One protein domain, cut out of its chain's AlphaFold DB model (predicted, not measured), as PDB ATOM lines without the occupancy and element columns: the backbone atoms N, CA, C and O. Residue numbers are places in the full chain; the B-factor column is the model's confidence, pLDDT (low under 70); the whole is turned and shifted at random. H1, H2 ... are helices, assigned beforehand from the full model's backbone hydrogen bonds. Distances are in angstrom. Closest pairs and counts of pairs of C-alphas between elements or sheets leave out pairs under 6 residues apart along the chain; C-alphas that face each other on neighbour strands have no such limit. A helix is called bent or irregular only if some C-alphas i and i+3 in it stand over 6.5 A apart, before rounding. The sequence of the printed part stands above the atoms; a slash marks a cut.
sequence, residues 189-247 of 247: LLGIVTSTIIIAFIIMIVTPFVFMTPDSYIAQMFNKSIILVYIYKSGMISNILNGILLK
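AT A GLANCE: This is residues 189 to 247 of the 247 residues of the protein "Colicin V production protein" of Clostridium tepidiprofundi DSM 19306 (UniProt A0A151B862). One long, kinked helix, H1, is the base of a loose arch, and three short helices, H2, H3 and H4, fold back over it one after another, from its last turns to about Ala 200. H2 packs on the end of H1, H3 spans the arch without touching H1, and H4 begins close to H1 near Ala 200 and runs away from it, about perpendicular to it, while residues 189 to 196 at one end and 242 to 247 at the other stick out. The printed part has 59 residues with four named helices, in the order H1, H2, H3, H4, and no named strand, so the class is all helix. It is only just loose, close to compact, with a radius of gyration of the C-alphas of 12.5 A, and it spans 35 by 28 by 17 A.

IN THESE COORDINATES: Find C-alpha 189 at (4.956, 45.661, 27.465); from there H1, residues 189 to 212, runs 35.5 A to C-alpha 212 at (-11.323, 27.192, 52.980). Look near residue 205 for its kink of 31 degrees; H1 is irregular there, but only just, with C-alphas 205 and 208 being 6.8 A apart. H2 is residues 217 to 224, 10.7 A long, and H3 is residues 226 to 233, 10.6 A long. H4, residues 236 to 245, runs 14.3 A and ends at C-alpha 245 at (-15.252, 48.099, 44.919).

HOW THE PARTS SIT: Start at the end of H1, where H2 touches it with H1 residues 210 to 211 alone. The closest C-alphas there are those of Val 210 and Ala 219, 5.0 A apart, and the two helices run opposite ways at a steep tilt of 59 degrees. Go on to H3, which touches no helix but is near H1, with 6 pairs of C-alphas within 10 A. H3 is close to H2 but not clearly touching, the closest C-alphas being those of Phe 222 and Leu 228, 7.2 A apart; their lines are only just about perpendicular, at 72 degrees. At C-alpha 237 you reach the place where H4 is close to H1 but not clearly touching: the closest C-alphas, of Ala 200 and Ile 237, are 6.8 A apart, and the lines are about perpendicular at 83 degrees. H2 and H4 are apart. In the backbone, each O i to N i+4 pair is within hydrogen-bond range in H2, H3 and H4, and 18 of 20 are in H1.

THE WHOLE: The two C-alphas farthest apart are those of Leu 189 and Asp 215, at 37.2 A. The printed part has no cut, and its three links, H1 to H2, H2 to H3 and H3 to H4, are tight. Lys 247 is the chain's last residue. The mean pLDDT of the printed part is 81.8; look for values under 70 at residue 237, residues 240 to 241 and residues 243 to 247.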
ATOM      1  N   LEU A 189       5.311  44.982  26.213       94.50
ATOM      2  CA  LEU A 189       4.956  45.661  27.465       94.50
ATOM      3  C   LEU A 189       3.458  45.534  27.770       94.50
ATOM      4  O   LEU A 189       3.095  45.137  28.876       94.50
ATOM      5  N   LEU A 190       2.585  45.773  26.784       91.38
ATOM      6  CA  LEU A 190       1.148  45.526  26.943       91.38
ATOM      7  C   LEU A 190       0.838  44.050  27.235       91.38
ATOM      8  O   LEU A 190      -0.044  43.757  28.040       91.38
ATOM      9  N   GLY A 191       1.556  43.114  26.614       92.19
ATOM     10  CA  GLY A 191       1.435  41.678  26.873       92.19
ATOM     11  C   GLY A 191       1.747  41.305  28.326       92.19
ATOM     12  O   GLY A 191       1.036  40.508  28.938       92.19
ATOM     13  N   ILE A 192       2.763  41.934  28.914       93.50
ATOM     14  CA  ILE A 192       3.115  41.768  30.332       93.50
ATOM     15  C   ILE A 192       2.022  42.353  31.234       93.50
ATOM     16  O   ILE A 192       1.585  41.695  32.177       93.50
ATOM     17  N   VAL A 193       1.527  43.556  30.934       91.62
ATOM     18  CA  VAL A 193       0.454  44.187  31.723       91.62
ATOM     19  C   VAL A 193      -0.823  43.343  31.683       91.62
ATOM     20  O   VAL A 193      -1.404  43.035  32.720       91.62
ATOM     21  N   THR A 194      -1.236  42.906  30.494       88.19
ATOM     22  CA  THR A 194      -2.447  42.088  30.312       88.19
ATOM     23  C   THR A 194      -2.341  40.723  30.991       88.19
ATOM     24  O   THR A 194      -3.274  40.321  31.681       88.19
ATOM     25  N   SER A 195      -1.205  40.032  30.871       91.25
ATOM     26  CA  SER A 195      -0.973  38.772  31.595       91.25
ATOM     27  C   SER A 195      -0.939  38.966  33.112       91.25
ATOM     28  O   SER A 195      -1.502  38.145  33.831       91.25
ATOM     29  N   THR A 196      -0.382  40.075  33.605       89.69
ATOM     30  CA  THR A 196      -0.407  40.422  35.037       89.69
ATOM     31  C   THR A 196      -1.838  40.596  35.553       89.69
ATOM     32  O   THR A 196      -2.173  40.065  36.611       89.69
ATOM     33  N   ILE A 197      -2.708  41.274  34.795       88.62
ATOM     34  CA  ILE A 197      -4.135  41.419  35.138       88.62
ATOM     35  C   ILE A 197      -4.829  40.048  35.181       88.62
ATOM     36  O   ILE A 197      -5.582  39.768  36.111       88.62
ATOM     37  N   ILE A 198      -4.546  39.168  34.213       90.31
ATOM     38  CA  ILE A 198      -5.100  37.805  34.181       90.31
ATOM     39  C   ILE A 198      -4.646  37.000  35.406       90.31
ATOM     40  O   ILE A 198      -5.466  36.353  36.051       90.31
ATOM     41  N   ILE A 199      -3.360  37.069  35.761       91.38
ATOM     42  CA  ILE A 199      -2.817  36.407  36.954       91.38
ATOM     43  C   ILE A 199      -3.511  36.926  38.218       91.38
ATOM     44  O   ILE A 199      -3.922  36.122  39.051       91.38
ATOM     45  N   ALA A 200      -3.698  38.244  38.344       87.94
ATOM     46  CA  ALA A 200      -4.409  38.837  39.476       87.94
ATOM     47  C   ALA A 200      -5.852  38.316  39.581       87.94
ATOM     48  O   ALA A 200      -6.303  37.974  40.672       87.94
ATOM     49  N   PHE A 201      -6.549  38.185  38.450       88.69
ATOM     50  CA  PHE A 201      -7.907  37.644  38.406       88.69
ATOM     51  C   PHE A 201      -7.963  36.162  38.815       88.69
ATOM     52  O   PHE A 201      -8.820  35.770  39.603       88.69
ATOM     53  N   ILE A 202      -7.013  35.344  38.347       90.94
ATOM     54  CA  ILE A 202      -6.893  33.931  38.747       90.94
ATOM     55  C   ILE A 202      -6.634  33.821  40.252       90.94
ATOM     56  O   ILE A 202      -7.309  33.055  40.935       90.94
ATOM     57  N   ILE A 203      -5.693  34.608  40.780       88.38
ATOM     58  CA  ILE A 203      -5.384  34.644  42.214       88.38
ATOM     59  C   ILE A 203      -6.632  35.026  43.011       88.38
ATOM     60  O   ILE A 203      -6.962  34.333  43.969       88.38
ATOM     61  N   MET A 204      -7.361  36.064  42.593       85.69
ATOM     62  CA  MET A 204      -8.599  36.504  43.243       85.69
ATOM     63  C   MET A 204      -9.637  35.377  43.338       85.69
ATOM     64  O   MET A 204     -10.247  35.205  44.390       85.69
ATOM     65  N   ILE A 205      -9.792  34.574  42.281       88.44
ATOM     66  CA  ILE A 205     -10.713  33.426  42.266       88.44
ATOM     67  C   ILE A 205     -10.206  32.276  43.143       88.44
ATOM     68  O   ILE A 205     -10.998  31.655  43.842       88.44
ATOM     69  N   VAL A 206      -8.904  31.976  43.122       89.31
ATOM     70  CA  VAL A 206      -8.309  30.838  43.853       89.31
ATOM     71  C   VAL A 206      -8.208  31.102  45.360       89.31
ATOM     72  O   VAL A 206      -8.343  30.181  46.163       89.31
ATOM     73  N   THR A 207      -8.016  32.361  45.754       87.50
ATOM     74  CA  THR A 207      -7.850  32.804  47.149       87.50
ATOM     75  C   THR A 207      -8.898  32.242  48.126       87.50
ATOM     76  O   THR A 207      -8.491  31.641  49.121       87.50
ATOM     77  N   PRO A 208     -10.223  32.376  47.897       87.44
ATOM     78  CA  PRO A 208     -11.225  31.845  48.826       87.44
ATOM     79  C   PRO A 208     -11.115  30.327  49.025       87.44
ATOM     80  O   PRO A 208     -11.291  29.845  50.141       87.44
ATOM     81  N   PHE A 209     -10.746  29.573  47.987       87.31
ATOM     82  CA  PHE A 209     -10.566  28.121  48.089       87.31
ATOM     83  C   PHE A 209      -9.344  27.745  48.934       87.31
ATOM     84  O   PHE A 209      -9.406  26.800  49.724       87.31
ATOM     85  N   VAL A 210      -8.252  28.507  48.808       88.06
ATOM     86  CA  VAL A 210      -7.043  28.331  49.629       88.06
ATOM     87  C   VAL A 210      -7.348  28.594  51.107       88.06
ATOM     88  O   VAL A 210      -6.906  27.827  51.958       88.06
ATOM     89  N   PHE A 211      -8.156  29.614  51.415       83.69
ATOM     90  CA  PHE A 211      -8.586  29.896  52.789       83.69
ATOM     91  C   PHE A 211      -9.526  28.832  53.366       83.69
ATOM     92  O   PHE A 211      -9.430  28.517  54.548       83.69
ATOM     93  N   MET A 212     -10.410  28.257  52.546       86.88
ATOM     94  CA  MET A 212     -11.323  27.192  52.980       86.88
ATOM     95  C   MET A 212     -10.618  25.854  53.239       86.88
ATOM     96  O   MET A 212     -11.139  25.035  53.990       86.88
ATOM     97  N   THR A 213      -9.448  25.613  52.634       90.19
ATOM     98  CA  THR A 213      -8.724  24.331  52.746       90.19
ATOM     99  C   THR A 213      -7.221  24.520  53.018       90.19
ATOM    100  O   THR A 213      -6.390  24.225  52.149       90.19
ATOM    101  N   PRO A 214      -6.836  24.975  54.229       85.00
ATOM    102  CA  PRO A 214      -5.457  25.374  54.541       85.00
ATOM    103  C   PRO A 214      -4.424  24.247  54.411       85.00
ATOM    104  O   PRO A 214      -3.287  24.494  54.011       85.00
ATOM    105  N   ASP A 215      -4.827  23.007  54.699       88.94
ATOM    106  CA  ASP A 215      -3.938  21.836  54.669       88.94
ATOM    107  C   ASP A 215      -3.781  21.228  53.268       88.94
ATOM    108  O   ASP A 215      -2.947  20.343  53.052       88.94
ATOM    109  N   SER A 216      -4.559  21.704  52.290       88.94
ATOM    110  CA  SER A 216      -4.516  21.182  50.927       88.94
ATOM    111  C   SER A 216      -3.139  21.386  50.288       88.94
ATOM    112  O   SER A 216      -2.442  22.375  50.528       88.94
ATOM    113  N   TYR A 217      -2.754  20.465  49.398       85.00
ATOM    114  CA  TYR A 217      -1.512  20.587  48.627       85.00
ATOM    115  C   TYR A 217      -1.429  21.934  47.888       85.00
ATOM    116  O   TYR A 217      -0.375  22.563  47.843       85.00
ATOM    117  N   ILE A 218      -2.560  22.419  47.366       82.75
ATOM    118  CA  ILE A 218      -2.657  23.702  46.663       82.75
ATOM    119  C   ILE A 218      -2.362  24.865  47.617       82.75
ATOM    120  O   ILE A 218      -1.557  25.724  47.269       82.75
ATOM    121  N   ALA A 219      -2.940  24.872  48.823       85.75
ATOM    122  CA  ALA A 219      -2.691  25.907  49.825       85.75
ATOM    123  C   ALA A 219      -1.224  25.933  50.283       85.75
ATOM    124  O   ALA A 219      -0.611  26.999  50.362       85.75
ATOM    125  N   GLN A 220      -0.611  24.763  50.487       85.25
ATOM    126  CA  GLN A 220       0.814  24.668  50.818       85.25
ATOM    127  C   GLN A 220       1.706  25.223  49.698       85.25
ATOM    128  O   GLN A 220       2.678  25.932  49.967       85.25
ATOM    129  N   MET A 221       1.370  24.934  48.437       83.31
ATOM    130  CA  MET A 221       2.082  25.475  47.277       83.31
ATOM    131  C   MET A 221       1.878  26.992  47.145       83.31
ATOM    132  O   MET A 221       2.814  27.730  46.838       83.31
ATOM    133  N   PHE A 222       0.678  27.482  47.428       86.06
ATOM    134  CA  PHE A 222       0.370  28.907  47.397       86.06
ATOM    135  C   PHE A 222       1.188  29.688  48.437       86.06
ATOM    136  O   PHE A 222       1.823  30.682  48.099       86.06
ATOM    137  N   ASN A 223       1.261  29.180  49.670       82.62
ATOM    138  CA  ASN A 223       1.979  29.819  50.777       82.62
ATOM    139  C   ASN A 223       3.510  29.771  50.633       82.62
ATOM    140  O   ASN A 223       4.204  30.653  51.131       82.62
ATOM    141  N   LYS A 224       4.051  28.761  49.940       85.75
ATOM    142  CA  LYS A 224       5.496  28.648  49.662       85.75
ATOM    143  C   LYS A 224       5.963  29.483  48.464       85.75
ATOM    144  O   LYS A 224       7.165  29.588  48.237       85.75
ATOM    145  N   SER A 225       5.039  30.035  47.680       84.75
ATOM    146  CA  SER A 225       5.339  30.755  46.440       84.75
ATOM    147  C   SER A 225       5.924  32.144  46.713       84.75
ATOM    148  O   SER A 225       5.294  32.988  47.356       84.75
ATOM    149  N   ILE A 226       7.131  32.406  46.205       83.75
ATOM    150  CA  ILE A 226       7.853  33.665  46.456       83.75
ATOM    151  C   ILE A 226       7.174  34.824  45.720       83.75
ATOM    152  O   ILE A 226       7.003  35.912  46.281       83.75
ATOM    153  N   ILE A 227       6.775  34.595  44.466       83.62
ATOM    154  CA  ILE A 227       6.172  35.627  43.620       83.62
ATOM    155  C   ILE A 227       4.825  36.042  44.200       83.62
ATOM    156  O   ILE A 227       4.517  37.231  44.261       83.62
ATOM    157  N   LEU A 228       4.042  35.079  44.684       83.38
ATOM    158  CA  LEU A 228       2.758  35.366  45.310       83.38
ATOM    159  C   LEU A 228       2.901  36.199  46.573       83.38
ATOM    160  O   LEU A 228       2.239  37.227  46.686       83.38
ATOM    161  N   VAL A 229       3.794  35.810  47.487       79.38
ATOM    162  CA  VAL A 229       4.048  36.588  48.707       79.38
ATOM    163  C   VAL A 229       4.418  38.032  48.356       79.38
ATOM    164  O   VAL A 229       3.930  38.966  48.994       79.38
ATOM    165  N   TYR A 230       5.211  38.241  47.301       81.00
ATOM    166  CA  TYR A 230       5.547  39.583  46.822       81.00
ATOM    167  C   TYR A 230       4.334  40.340  46.251       81.00
ATOM    168  O   TYR A 230       4.127  41.508  46.586       81.00
ATOM    169  N   ILE A 231       3.493  39.686  45.441       80.56
ATOM    170  CA  ILE A 231       2.268  40.280  44.878       80.56
ATOM    171  C   ILE A 231       1.291  40.692  45.991       80.56
ATOM    172  O   ILE A 231       0.767  41.805  45.950       80.56
ATOM    173  N   TYR A 232       1.086  39.856  47.013       78.25
ATOM    174  CA  TYR A 232       0.242  40.210  48.159       78.25
ATOM    175  C   TYR A 232       0.852  41.349  48.983       78.25
ATOM    176  O   TYR A 232       0.165  42.324  49.283       78.25
ATOM    177  N   LYS A 233       2.155  41.277  49.293       79.31
ATOM    178  CA  LYS A 233       2.846  42.293  50.103       79.31
ATOM    179  C   LYS A 233       2.918  43.658  49.420       79.31
ATOM    180  O   LYS A 233       2.851  44.677  50.100       79.31
ATOM    181  N   SER A 234       3.040  43.697  48.093       77.31
ATOM    182  CA  SER A 234       3.044  44.952  47.327       77.31
ATOM    183  C   SER A 234       1.710  45.710  47.380       77.31
ATOM    184  O   SER A 234       1.626  46.827  46.879       77.31
ATOM    185  N   GLY A 235       0.654  45.116  47.954       74.38
ATOM    186  CA  GLY A 235      -0.677  45.714  47.998       74.38
ATOM    187  C   GLY A 235      -1.352  45.784  46.627       74.38
ATOM    188  O   GLY A 235      -2.426  46.365  46.518       74.38
ATOM    189  N   MET A 236      -0.771  45.179  45.581       71.38
ATOM    190  CA  MET A 236      -1.294  45.242  44.214       71.38
ATOM    191  C   MET A 236      -2.735  44.725  44.141       71.38
ATOM    192  O   MET A 236      -3.596  45.377  43.559       71.38
ATOM    193  N   ILE A 237      -3.014  43.597  44.800       69.19
ATOM    194  CA  ILE A 237      -4.361  43.012  44.864       69.19
ATOM    195  C   ILE A 237      -5.305  43.926  45.654       69.19
ATOM    196  O   ILE A 237      -6.393  44.214  45.173       69.19
ATOM    197  N   SER A 238      -4.880  44.432  46.819       70.12
ATOM    198  CA  SER A 238      -5.698  45.333  47.649       70.12
ATOM    199  C   SER A 238      -6.054  46.628  46.918       70.12
ATOM    200  O   SER A 238      -7.182  47.098  47.022       70.12
ATOM    201  N   ASN A 239      -5.118  47.197  46.158       74.19
ATOM    202  CA  ASN A 239      -5.333  48.423  45.395       74.19
ATOM    203  C   ASN A 239      -6.268  48.193  44.200       74.19
ATOM    204  O   ASN A 239      -7.124  49.032  43.932       74.19
ATOM    205  N   ILE A 240      -6.151  47.049  43.514       67.12
ATOM    206  CA  ILE A 240      -7.079  46.657  42.441       67.12
ATOM    207  C   ILE A 240      -8.484  46.420  43.012       67.12
ATOM    208  O   ILE A 240      -9.458  46.903  42.442       67.12
ATOM    209  N   LEU A 241      -8.597  45.729  44.153       64.88
ATOM    210  CA  LEU A 241      -9.882  45.427  44.786       64.88
ATOM    211  C   LEU A 241     -10.586  46.703  45.263       64.88
ATOM    212  O   LEU A 241     -11.749  46.917  44.943       64.88
ATOM    213  N   ASN A 242      -9.864  47.584  45.960       72.75
ATOM    214  CA  ASN A 242     -10.401  48.868  46.412       72.75
ATOM    215  C   ASN A 242     -10.764  49.778  45.230       72.75
ATOM    216  O   ASN A 242     -11.788  50.445  45.275       72.75
ATOM    217  N   GLY A 243      -9.984  49.770  44.146       65.81
ATOM    218  CA  GLY A 243     -10.303  50.539  42.939       65.81
ATOM    219  C   GLY A 243     -11.544  50.050  42.178       65.81
ATOM    220  O   GLY A 243     -12.158  50.846  41.472       65.81
ATOM    221  N   ILE A 244     -11.910  48.768  42.315       61.91
ATOM    222  CA  ILE A 244     -13.101  48.165  41.692       61.91
ATOM    223  C   ILE A 244     -14.328  48.241  42.616       61.91
ATOM    224  O   ILE A 244     -15.433  48.388  42.113       61.91
ATOM    225  N   LEU A 245     -14.153  48.136  43.941       55.09
ATOM    226  CA  LEU A 245     -15.252  48.099  44.919       55.09
ATOM    227  C   LEU A 245     -15.652  49.472  45.489       55.09
ATOM    228  O   LEU A 245     -16.750  49.592  46.022       55.09
ATOM    229  N   LEU A 246     -14.791  50.497  45.410       51.59
ATOM    230  CA  LEU A 246     -15.086  51.865  45.885       51.59
ATOM    231  C   LEU A 246     -15.437  52.842  44.745       51.59
ATOM    232  O   LEU A 246     -15.288  54.056  44.894       51.59
ATOM    233  N   LYS A 247     -15.909  52.322  43.610       44.62
ATOM    234  CA  LYS A 247     -16.559  53.085  42.536       44.62
ATOM    235  C   LYS A 247     -17.908  52.469  42.213       44.62
ATOM    236  O   LYS A 247     -18.813  53.260  41.879       44.62
TER     237      LYS A 247